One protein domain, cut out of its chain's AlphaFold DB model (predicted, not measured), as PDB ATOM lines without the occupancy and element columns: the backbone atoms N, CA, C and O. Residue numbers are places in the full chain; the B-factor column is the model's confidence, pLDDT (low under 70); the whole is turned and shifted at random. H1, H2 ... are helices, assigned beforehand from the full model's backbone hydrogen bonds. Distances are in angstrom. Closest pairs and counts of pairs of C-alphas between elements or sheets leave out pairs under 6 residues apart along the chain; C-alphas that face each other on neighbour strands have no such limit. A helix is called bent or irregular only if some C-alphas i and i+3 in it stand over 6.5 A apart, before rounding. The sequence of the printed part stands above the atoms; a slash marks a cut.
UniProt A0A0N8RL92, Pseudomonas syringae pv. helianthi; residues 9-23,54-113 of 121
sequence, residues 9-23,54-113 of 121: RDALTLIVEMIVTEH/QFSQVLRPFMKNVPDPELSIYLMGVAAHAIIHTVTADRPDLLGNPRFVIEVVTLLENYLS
ATOM      1  N   ARG A   9     -42.326  23.676  22.748       93.81
ATOM      2  CA  ARG A   9     -41.150  23.095  23.377       93.81
ATOM      3  C   ARG A   9     -40.284  22.337  22.376       93.81
ATOM      4  O   ARG A   9     -39.068  22.497  22.411       93.81
ATOM      5  N   ASP A  10     -40.886  21.579  21.460       89.19
ATOM      6  CA  ASP A  10     -40.144  20.864  20.413       89.19
ATOM      7  C   ASP A  10     -39.445  21.844  19.464       89.19
ATOM      8  O   ASP A  10     -38.258  21.697  19.178       89.19
ATOM      9  N   ALA A  11     -40.155  22.890  19.026       88.56
ATOM     10  CA  ALA A  11     -39.590  23.923  18.161       88.56
ATOM     11  C   ALA A  11     -38.427  24.669  18.840       88.56
ATOM     12  O   ALA A  11     -37.367  24.843  18.240       88.56
ATOM     13  N   LEU A  12     -38.599  25.067  20.104       90.69
ATOM     14  CA  LEU A  12     -37.553  25.736  20.880       90.69
ATOM     15  C   LEU A  12     -36.354  24.823  21.139       90.69
ATOM     16  O   LEU A  12     -35.220  25.289  21.070       90.69
ATOM     17  N   THR A  13     -36.585  23.535  21.397       91.56
ATOM     18  CA  THR A  13     -35.506  22.558  21.604       91.56
ATOM     19  C   THR A  13     -34.628  22.463  20.362       91.56
ATOM     20  O   THR A  13     -33.416  22.625  20.473       91.56
ATOM     21  N   LEU A  14     -35.229  22.322  19.176       88.31
ATOM     22  CA  LEU A  14     -34.483  22.275  17.915       88.31
ATOM     23  C   LEU A  14     -33.662  23.550  17.669       88.31
ATOM     24  O   LEU A  14     -32.502  23.469  17.271       88.31
ATOM     25  N   ILE A  15     -34.243  24.727  17.930       85.81
ATOM     26  CA  ILE A  15     -33.550  26.015  17.760       85.81
ATOM     27  C   ILE A  15     -32.357  26.121  18.718       85.81
ATOM     28  O   ILE A  15     -31.253  26.460  18.296       85.81
ATOM     29  N   VAL A  16     -32.552  25.814  20.002       88.38
ATOM     30  CA  VAL A  16     -31.489  25.906  21.015       88.38
ATOM     31  C   VAL A  16     -30.373  24.900  20.731       88.38
ATOM     32  O   VAL A  16     -29.199  25.260  20.796       88.38
ATOM     33  N   GLU A  17     -30.708  23.662  20.367       87.75
ATOM     34  CA  GLU A  17     -29.721  22.639  20.005       87.75
ATOM     35  C   GLU A  17     -28.901  23.027  18.773       87.75
ATOM     36  O   GLU A  17     -27.689  22.792  18.748       87.75
ATOM     37  N   MET A  18     -29.529  23.657  17.774       83.06
ATOM     38  CA  MET A  18     -28.837  24.185  16.600       83.06
ATOM     39  C   MET A  18     -27.798  25.240  17.001       83.06
ATOM     40  O   MET A  18     -26.628  25.100  16.642       83.06
ATOM     41  N   ILE A  19     -28.188  26.235  17.807       81.69
ATOM     42  CA  ILE A  19     -27.289  27.318  18.246       81.69
ATOM     43  C   ILE A  19     -26.151  26.767  19.124       81.69
ATOM     44  O   ILE A  19     -24.992  27.155  18.968       81.69
ATOM     45  N   VAL A  20     -26.444  25.819  20.023       85.38
ATOM     46  CA  VAL A  20     -25.421  25.145  20.845       85.38
ATOM     47  C   VAL A  20     -24.443  24.358  19.973       85.38
ATOM     48  O   VAL A  20     -23.238  24.380  20.223       85.38
ATOM     49  N   THR A  21     -24.939  23.657  18.954       81.94
ATOM     50  CA  THR A  21     -24.101  22.871  18.041       81.94
ATOM     51  C   THR A  21     -23.173  23.771  17.235       81.94
ATOM     52  O   THR A  21     -21.980  23.486  17.155       81.94
ATOM     53  N   GLU A  22     -23.688  24.884  16.711       75.19
ATOM     54  CA  GLU A  22     -22.892  25.910  16.036       75.19
ATOM     55  C   GLU A  22     -21.745  26.409  16.929       75.19
ATOM     56  O   GLU A  22     -20.577  26.380  16.534       75.19
ATOM     57  N   HIS A  23     -22.054  26.755  18.180       73.81
ATOM     58  CA  HIS A  23     -21.063  27.256  19.132       73.81
ATOM     59  C   HIS A  23     -20.033  26.199  19.556       73.81
ATOM     60  O   HIS A  23     -18.881  26.542  19.816       73.81
ATOM     61  N   GLN A  54     -37.784  33.391   9.689       76.56
ATOM     62  CA  GLN A  54     -38.079  31.955   9.728       76.56
ATOM     63  C   GLN A  54     -38.518  31.507  11.128       76.56
ATOM     64  O   GLN A  54     -39.562  30.871  11.264       76.56
ATOM     65  N   PHE A  55     -37.800  31.911  12.180       79.81
ATOM     66  CA  PHE A  55     -38.208  31.638  13.562       79.81
ATOM     67  C   PHE A  55     -39.574  32.234  13.876       79.81
ATOM     68  O   PHE A  55     -40.408  31.577  14.492       79.81
ATOM     69  N   SER A  56     -39.849  33.443  13.387       80.75
ATOM     70  CA  SER A  56     -41.154  34.072  13.550       80.75
ATOM     71  C   SER A  56     -42.281  33.256  12.906       80.75
ATOM     72  O   SER A  56     -43.336  33.088  13.512       80.75
ATOM     73  N   GLN A  57     -42.070  32.697  11.713       82.50
ATOM     74  CA  GLN A  57     -43.064  31.836  11.058       82.50
ATOM     75  C   GLN A  57     -43.311  30.531  11.826       82.50
ATOM     76  O   GLN A  57     -44.452  30.077  11.897       82.50
ATOM     77  N   VAL A  58     -42.263  29.948  12.412       84.12
ATOM     78  CA  VAL A  58     -42.346  28.682  13.154       84.12
ATOM     79  C   VAL A  58     -42.958  28.870  14.540       84.12
ATOM     80  O   VAL A  58     -43.769  28.051  14.954       84.12
ATOM     81  N   LEU A  59     -42.589  29.928  15.266       87.75
ATOM     82  CA  LEU A  59     -42.949  30.095  16.677       87.75
ATOM     83  C   LEU A  59     -44.324  30.735  16.875       87.75
ATOM     84  O   LEU A  59     -45.035  30.349  17.801       87.75
ATOM     85  N   ARG A  60     -44.737  31.665  15.999       89.44
ATOM     86  CA  ARG A  60     -46.016  32.393  16.129       89.44
ATOM     87  C   ARG A  60     -47.240  31.507  16.385       89.44
ATOM     88  O   ARG A  60     -48.014  31.871  17.266       89.44
ATOM     89  N   PRO A  61     -47.440  30.370  15.687       90.75
ATOM     90  CA  PRO A  61     -48.603  29.509  15.912       90.75
ATOM     91  C   PRO A  61     -48.708  28.948  17.336       90.75
ATOM     92  O   PRO A  61     -49.784  28.520  17.748       90.75
ATOM     93  N   PHE A  62     -47.603  28.931  18.079       89.56
ATOM     94  CA  PHE A  62     -47.522  28.347  19.411       89.56
ATOM     95  C   PHE A  62     -47.543  29.377  20.547       89.56
ATOM     96  O   PHE A  62     -47.699  28.994  21.708       89.56
ATOM     97  N   MET A  63     -47.371  30.663  20.232       93.06
ATOM     98  CA  MET A  63     -47.292  31.733  21.225       93.06
ATOM     99  C   MET A  63     -48.649  31.971  21.885       93.06
ATOM    100  O   MET A  63     -49.689  31.955  21.226       93.06
ATOM    101  N   LYS A  64     -48.642  32.226  23.195       94.31
ATOM    102  CA  LYS A  64     -49.859  32.475  23.980       94.31
ATOM    103  C   LYS A  64     -49.681  33.701  24.859       94.31
ATOM    104  O   LYS A  64     -48.669  33.821  25.546       94.31
ATOM    105  N   ASN A  65     -50.680  34.583  24.836       93.56
ATOM    106  CA  ASN A  65     -50.741  35.793  25.662       93.56
ATOM    107  C   ASN A  65     -49.497  36.691  25.520       93.56
ATOM    108  O   ASN A  65     -49.030  37.300  26.479       93.56
ATOM    109  N   VAL A  66     -48.939  36.760  24.307       93.25
ATOM    110  CA  VAL A  66     -47.792  37.615  23.988       93.25
ATOM    111  C   VAL A  66     -48.291  38.905  23.323       93.25
ATOM    112  O   VAL A  66     -48.846  38.817  22.229       93.25
ATOM    113  N   PRO A  67     -48.088  40.091  23.934       90.38
ATOM    114  CA  PRO A  67     -48.613  41.359  23.412       90.38
ATOM    115  C   PRO A  67     -48.029  41.768  22.056       90.38
ATOM    116  O   PRO A  67     -48.754  42.249  21.191       90.38
ATOM    117  N   ASP A  68     -46.724  41.559  21.873       92.88
ATOM    118  CA  ASP A  68     -46.009  41.833  20.626       92.88
ATOM    119  C   ASP A  68     -45.168  40.604  20.251       92.88
ATOM    120  O   ASP A  68     -44.094  40.379  20.831       92.88
ATOM    121  N   PRO A  69     -45.662  39.760  19.327       90.50
ATOM    122  CA  PRO A  69     -44.944  38.568  18.906       90.50
ATOM    123  C   PRO A  69     -43.605  38.856  18.225       90.50
ATOM    124  O   PRO A  69     -42.650  38.113  18.435       90.50
ATOM    125  N   GLU A  70     -43.512  39.922  17.430       88.56
ATOM    126  CA  GLU A  70     -42.305  40.257  16.666       88.56
ATOM    127  C   GLU A  70     -41.177  40.691  17.591       88.56
ATOM    128  O   GLU A  70     -40.079  40.127  17.540       88.56
ATOM    129  N   LEU A  71     -41.481  41.622  18.495       89.00
ATOM    130  CA  LEU A  71     -40.543  42.053  19.521       89.00
ATOM    131  C   LEU A  71     -40.150  40.887  20.432       89.00
ATOM    132  O   LEU A  71     -38.981  40.736  20.779       89.00
ATOM    133  N   SER A  72     -41.099  40.028  20.805       93.44
ATOM    134  CA  SER A  72     -40.805  38.898  21.688       93.44
ATOM    135  C   SER A  72     -39.898  37.863  21.024       93.44
ATOM    136  O   SER A  72     -38.970  37.377  21.662       93.44
ATOM    137  N   ILE A  73     -40.098  37.563  19.740       88.94
ATOM    138  CA  ILE A  73     -39.208  36.666  18.989       88.94
ATOM    139  C   ILE A  73     -37.817  37.293  18.824       88.94
ATOM    140  O   ILE A  73     -36.817  36.599  18.993       88.94
ATOM    141  N   TYR A  74     -37.732  38.600  18.561       85.94
ATOM    142  CA  TYR A  74     -36.451  39.309  18.537       85.94
ATOM    143  C   TYR A  74     -35.701  39.174  19.874       85.94
ATOM    144  O   TYR A  74     -34.562  38.714  19.907       85.94
ATOM    145  N   LEU A  75     -36.365  39.507  20.986       89.69
ATOM    146  CA  LEU A  75     -35.775  39.451  22.326       89.69
ATOM    147  C   LEU A  75     -35.407  38.022  22.744       89.69
ATOM    148  O   LEU A  75     -34.356  37.821  23.349       89.69
ATOM    149  N   MET A  76     -36.224  37.028  22.384       91.88
ATOM    150  CA  MET A  76     -35.906  35.610  22.570       91.88
ATOM    151  C   MET A  76     -34.606  35.241  21.845       91.88
ATOM    152  O   MET A  76     -33.750  34.589  22.440       91.88
ATOM    153  N   GLY A  77     -34.439  35.673  20.590       85.69
ATOM    154  CA  GLY A  77     -33.237  35.393  19.801       85.69
ATOM    155  C   GLY A  77     -31.987  36.006  20.426       85.69
ATOM    156  O   GLY A  77     -30.989  35.311  20.615       85.69
ATOM    157  N   VAL A  78     -32.074  37.276  20.831       86.00
ATOM    158  CA  VAL A  78     -30.990  37.980  21.536       86.00
ATOM    159  C   VAL A  78     -30.624  37.265  22.839       86.00
ATOM    160  O   VAL A  78     -29.446  37.014  23.089       86.00
ATOM    161  N   ALA A  79     -31.614  36.900  23.659       89.75
ATOM    162  CA  ALA A  79     -31.378  36.226  24.933       89.75
ATOM    163  C   ALA A  79     -30.740  34.842  24.745       89.75
ATOM    164  O   ALA A  79     -29.755  34.531  25.412       89.75
ATOM    165  N   ALA A  80     -31.262  34.029  23.821       88.31
ATOM    166  CA  ALA A  80     -30.725  32.703  23.530       88.31
ATOM    167  C   ALA A  80     -29.262  32.781  23.072       88.31
ATOM    168  O   ALA A  80     -28.413  32.062  23.603       88.31
ATOM    169  N   HIS A  81     -28.960  33.696  22.145       85.06
ATOM    170  CA  HIS A  81     -27.600  33.908  21.663       85.06
ATOM    171  C   HIS A  81     -26.675  34.358  22.801       85.06
ATOM    172  O   HIS A  81     -25.644  33.728  23.020       85.06
ATOM    173  N   ALA A  82     -27.061  35.368  23.585       86.56
ATOM    174  CA  ALA A  82     -26.247  35.855  24.698       86.56
ATOM    175  C   ALA A  82     -25.959  34.760  25.740       86.56
ATOM    176  O   ALA A  82     -24.809  34.574  26.131       86.56
ATOM    177  N   ILE A  83     -26.975  33.991  26.149       92.06
ATOM    178  CA  ILE A  83     -26.812  32.902  27.122       92.06
ATOM    179  C   ILE A  83     -25.829  31.851  26.597       92.06
ATOM    180  O   ILE A  83     -24.895  31.471  27.305       92.06
ATOM    181  N   ILE A  84     -26.024  31.380  25.362       86.88
ATOM    182  CA  ILE A  84     -25.192  30.323  24.778       86.88
ATOM    183  C   ILE A  84     -23.767  30.833  24.549       86.88
ATOM    184  O   ILE A  84     -22.817  30.125  24.886       86.88
ATOM    185  N   HIS A  85     -23.601  32.062  24.063       84.94
ATOM    186  CA  HIS A  85     -22.298  32.693  23.881       84.94
ATOM    187  C   HIS A  85     -21.532  32.811  25.207       84.94
ATOM    188  O   HIS A  85     -20.405  32.327  25.312       84.94
ATOM    189  N   THR A  86     -22.153  33.378  26.247       86.31
ATOM    190  CA  THR A  86     -21.526  33.531  27.570       86.31
ATOM    191  C   THR A  86     -21.172  32.182  28.187       86.31
ATOM    192  O   THR A  86     -20.067  32.006  28.689       86.31
ATOM    193  N   VAL A  87     -22.062  31.187  28.108       91.44
ATOM    194  CA  VAL A  87     -21.764  29.839  28.615       91.44
ATOM    195  C   VAL A  87     -20.616  29.195  27.842       91.44
ATOM    196  O   VAL A  87     -19.751  28.574  28.452       91.44
ATOM    197  N   THR A  88     -20.566  29.379  26.524       87.12
ATOM    198  CA  THR A  88     -19.467  28.882  25.686       87.12
ATOM    199  C   THR A  88     -18.125  29.503  26.087       87.12
ATOM    200  O   THR A  88     -17.116  28.801  26.110       87.12
ATOM    201  N   ALA A  89     -18.108  30.796  26.423       84.50
ATOM    202  CA  ALA A  89     -16.900  31.519  26.817       84.50
ATOM    203  C   ALA A  89     -16.436  31.194  28.248       84.50
ATOM    204  O   ALA A  89     -15.247  30.956  28.465       84.50
ATOM    205  N   ASP A  90     -17.362  31.163  29.209       88.69
ATOM    206  CA  ASP A  90     -17.029  31.138  30.638       88.69
ATOM    207  C   ASP A  90     -17.097  29.735  31.256       88.69
ATOM    208  O   ASP A  90     -16.378  29.434  32.211       88.69
ATOM    209  N   ARG A  91     -18.002  28.875  30.765       90.62
ATOM    210  CA  ARG A  91     -18.280  27.537  31.320       90.62
ATOM    211  C   ARG A  91     -18.651  26.524  30.220       90.62
ATOM    212  O   ARG A  91     -19.746  25.954  30.272       90.62
ATOM    213  N   PRO A  92     -17.760  26.257  29.247       88.50
ATOM    214  CA  PRO A  92     -18.067  25.427  28.078       88.50
ATOM    215  C   PRO A  92     -18.534  24.004  28.427       88.50
ATOM    216  O   PRO A  92     -19.334  23.429  27.691       88.50
ATOM    217  N   ASP A  93     -18.123  23.459  29.576       88.56
ATOM    218  CA  ASP A  93     -18.567  22.144  30.065       88.56
ATOM    219  C   ASP A  93     -20.094  22.050  30.234       88.56
ATOM    220  O   ASP A  93     -20.682  20.978  30.069       88.56
ATOM    221  N   LEU A  94     -20.768  23.174  30.518       90.62
ATOM    222  CA  LEU A  94     -22.226  23.214  30.630       90.62
ATOM    223  C   LEU A  94     -22.919  22.972  29.292       90.62
ATOM    224  O   LEU A  94     -24.035  22.456  29.301       90.62
ATOM    225  N   LEU A  95     -22.272  23.260  28.155       87.19
ATOM    226  CA  LEU A  95     -22.851  22.953  26.852       87.19
ATOM    227  C   LEU A  95     -23.125  21.457  26.745       87.19
ATOM    228  O   LEU A  95     -24.165  21.084  26.223       87.19
ATOM    229  N   GLY A  96     -22.229  20.597  27.244       84.38
ATOM    230  CA  GLY A  96     -22.378  19.136  27.234       84.38
ATOM    231  C   GLY A  96     -23.450  18.590  28.184       84.38
ATOM    232  O   GLY A  96     -23.794  17.413  28.096       84.38
ATOM    233  N   ASN A  97     -23.990  19.417  29.083       90.75
ATOM    234  CA  ASN A  97     -24.993  19.003  30.053       90.75
ATOM    235  C   ASN A  97     -26.404  19.053  29.433       90.75
ATOM    236  O   ASN A  97     -26.878  20.145  29.116       90.75
ATOM    237  N   PRO A  98     -27.143  17.930  29.340       87.69
ATOM    238  CA  PRO A  98     -28.503  17.922  28.788       87.69
ATOM    239  C   PRO A  98     -29.470  18.867  29.515       87.69
ATOM    240  O   PRO A  98     -30.418  19.370  28.915       87.69
ATOM    241  N   ARG A  99     -29.225  19.151  30.803       94.00
ATOM    242  CA  ARG A  99     -30.041  20.100  31.572       94.00
ATOM    243  C   ARG A  99     -29.896  21.534  31.079       94.00
ATOM    244  O   ARG A  99     -30.842  22.290  31.224       94.00
ATOM    245  N   PHE A 100     -28.762  21.905  30.487       94.19
ATOM    246  CA  PHE A 100     -28.561  23.263  29.985       94.19
ATOM    247  C   PHE A 100     -29.600  23.620  28.916       94.19
ATOM    248  O   PHE A 100     -30.298  24.621  29.052       94.19
ATOM    249  N   VAL A 101     -29.773  22.754  27.912       93.19
ATOM    250  CA  VAL A 101     -30.791  22.939  26.866       93.19
ATOM    251  C   VAL A 101     -32.192  22.996  27.478       93.19
ATOM    252  O   VAL A 101     -32.970  23.878  27.133       93.19
ATOM    253  N   ILE A 102     -32.499  22.112  28.435       96.12
ATOM    254  CA  ILE A 102     -33.805  22.076  29.112       96.12
ATOM    255  C   ILE A 102     -34.111  23.398  29.831       96.12
ATOM    256  O   ILE A 102     -35.229  23.902  29.713       96.12
ATOM    257  N   GLU A 103     -33.146  23.963  30.557       97.56
ATOM    258  CA  GLU A 103     -33.317  25.228  31.284       97.56
ATOM    259  C   GLU A 103     -33.511  26.405  30.322       97.56
ATOM    260  O   GLU A 103     -34.434  27.200  30.502       97.56
ATOM    261  N   VAL A 104     -32.708  26.484  29.253       95.88
ATOM    262  CA  VAL A 104     -32.854  27.530  28.228       95.88
ATOM    263  C   VAL A 104     -34.217  27.424  27.544       95.88
ATOM    264  O   VAL A 104     -34.936  28.415  27.459       95.88
ATOM    265  N   VAL A 105     -34.626  26.225  27.119       96.19
ATOM    266  CA  VAL A 105     -35.947  25.997  26.512       96.19
ATOM    267  C   VAL A 105     -37.067  26.394  27.469       96.19
ATOM    268  O   VAL A 105     -38.007  27.059  27.050       96.19
ATOM    269  N   THR A 106     -36.960  26.047  28.751       97.25
ATOM    270  CA  THR A 106     -37.975  26.387  29.762       97.25
ATOM    271  C   THR A 106     -38.093  27.902  29.959       97.25
ATOM    272  O   THR A 106     -39.205  28.426  30.036       97.25
ATOM    273  N   LEU A 107     -36.968  28.624  29.982       97.12
ATOM    274  CA  LEU A 107     -36.950  30.086  30.052       97.12
ATOM    275  C   LEU A 107     -37.666  30.716  28.848       97.12
ATOM    276  O   LEU A 107     -38.520  31.587  29.020       97.12
ATOM    277  N   LEU A 108     -37.349  30.259  27.634       95.44
ATOM    278  CA  LEU A 108     -37.927  30.800  26.402       95.44
ATOM    279  C   LEU A 108     -39.405  30.415  26.233       95.44
ATOM    280  O   LEU A 108     -40.211  31.241  25.806       95.44
ATOM    281  N   GLU A 109     -39.782  29.191  26.604       95.94
ATOM    282  CA  GLU A 109     -41.163  28.706  26.543       95.94
ATOM    283  C   GLU A 109     -42.077  29.545  27.435       95.94
ATOM    284  O   GLU A 109     -43.101  30.037  26.964       95.94
ATOM    285  N   ASN A 110     -41.677  29.800  28.684       95.56
ATOM    286  CA  ASN A 110     -42.452  30.633  29.608       95.56
ATOM    287  C   ASN A 110     -42.563  32.089  29.134       95.56
ATOM    288  O   ASN A 110     -43.575  32.751  29.364       95.56
ATOM    289  N   TYR A 111     -41.540  32.596  28.444       95.44
ATOM    290  CA  TYR A 111     -41.570  33.942  27.879       95.44
ATOM    291  C   TYR A 111     -42.553  34.075  26.700       95.44
ATOM    292  O   TYR A 111     -43.208  35.115  26.550       95.44
ATOM    293  N   LEU A 112     -42.667  33.024  25.878       94.25
ATOM    294  CA  LEU A 112     -43.489  32.984  24.662       94.25
ATOM    295  C   LEU A 112     -44.889  32.375  24.869       94.25
ATOM    296  O   LEU A 112     -45.764  32.541  24.019       94.25
ATOM    297  N   SER A 113     -45.121  31.691  25.986       94.75
ATOM    298  CA  SER A 113     -46.416  31.155  26.403       94.75
ATOM    299  C   SER A 113     -46.715  31.611  27.826       94.75
ATOM    300  O   SER A 113     -46.480  30.891  28.795       94.75
TER     301      SER A 113
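What this domain is: This is residues 9 to 23 and 54 to 113 of the 121 residues of a protein of Pseudomonas syringae pv. helianthi (UniProt A0A0N8RL92). Two helices running opposite ways, the long H3 and the shorter H5, lie side by side at a shallow tilt, and H1 crosses both of them obliquely, so that the centres of H1, H3 and H5 make a triangle. H2 packs on the first residues of H3 at one end of the long axis, and the short H4 makes the turn from H3 to H5 at the other end. The printed part has 75 residues, with five named helices in the order H1, H2, H3, H4, H5 and no named strand, and its class is all helix. The whole is compact, with a radius of gyration of the C-alphas of 12.2 A, and elongated in outline, spanning 36 by 19 by 19 A.

Where its parts are: The printed part begins with H1, residues 9 to 23, which starts at C-alpha 9 at (-41.150, 23.095, 23.377) and is 20.9 A long from first to last C-alpha. After the cut comes H2, residues 54 to 62, 14.0 A long. H2 is irregular, but only just: C-alphas 58 and 61 are 6.9 A apart, against about 5 A in a regular helix, and its line is a rough one. H3, residues 69 to 90, is the longest helix, with 22 residues; it runs 31.2 A from C-alpha 69 at (-44.944, 38.568, 18.906) to C-alpha 90 at (-17.029, 31.138, 30.638). H4 is short, residues 92 to 96, 7.7 A. H5, residues 98 to 112, is 21.6 A long and ends at C-alpha 112 at (-43.489, 32.984, 24.662).

How they stand to each other: H3 is the hub, touching the four other helices. With its residues 72 to 80 alone it touches H5, opposite ways at a shallow tilt of 23 degrees; their closest C-alphas, those of Met 76 and Leu 108, are 6.5 A apart. With residues 80 to 88 alone H3 touches H1, the same way at a steep tilt of 42 degrees; the closest C-alphas are those of Val 20 and Ile 84, 6.5 A. H1 also touches H5, opposite ways at a steep tilt of 55 degrees, with the C-alphas of Leu 12 and Val 105 closest at 5.9 A. H2 touches H3 at residues 69 to 73 alone, opposite ways at a steep tilt of 67 degrees; the closest C-alphas are those of Ser 56 and Ile 73, 6.3 A. The helix packing is mostly crossed: of these four pairs, 1 is at a shallow tilt. H3 and H4 only just touch, only at the corner by their link, with 3 pairs of C-alphas within 8 A, the closest those of Thr 88 and Leu 95 at 6.9 A. H4 and H5 are close but not clearly touching, with the C-alphas of Leu 94 and Phe 100 closest at 6.4 A. H1 and H2 are close but not clearly touching, with the C-alphas of Ala 11 and Leu 59 closest at 7.2 A. H2 and H4 are apart, and H2 and H5 are only just apart, their closest C-alphas at 8.1 A. In H1, H3 and H5 every O i to N i+4 pair is within hydrogen-bond range; in H2 it is 3 of 5, and in H4 0 of 1, beside 2 of 2 O i to N i+3 pairs.

The domain as a whole: The two C-alphas farthest apart, those of Pro 67 and Asp 93, are 36.3 A apart. Residues 24 to 53 are cut out, and C-alphas 23 and 54 stand 20.0 A apart across the cut between H1 and H2. Of the links that are printed whole, H3 to H4 and H4 to H5 are tight, H2 to H3 is short, and none is long. The mean pLDDT of the printed part is 89.2, and no printed residue is under 70.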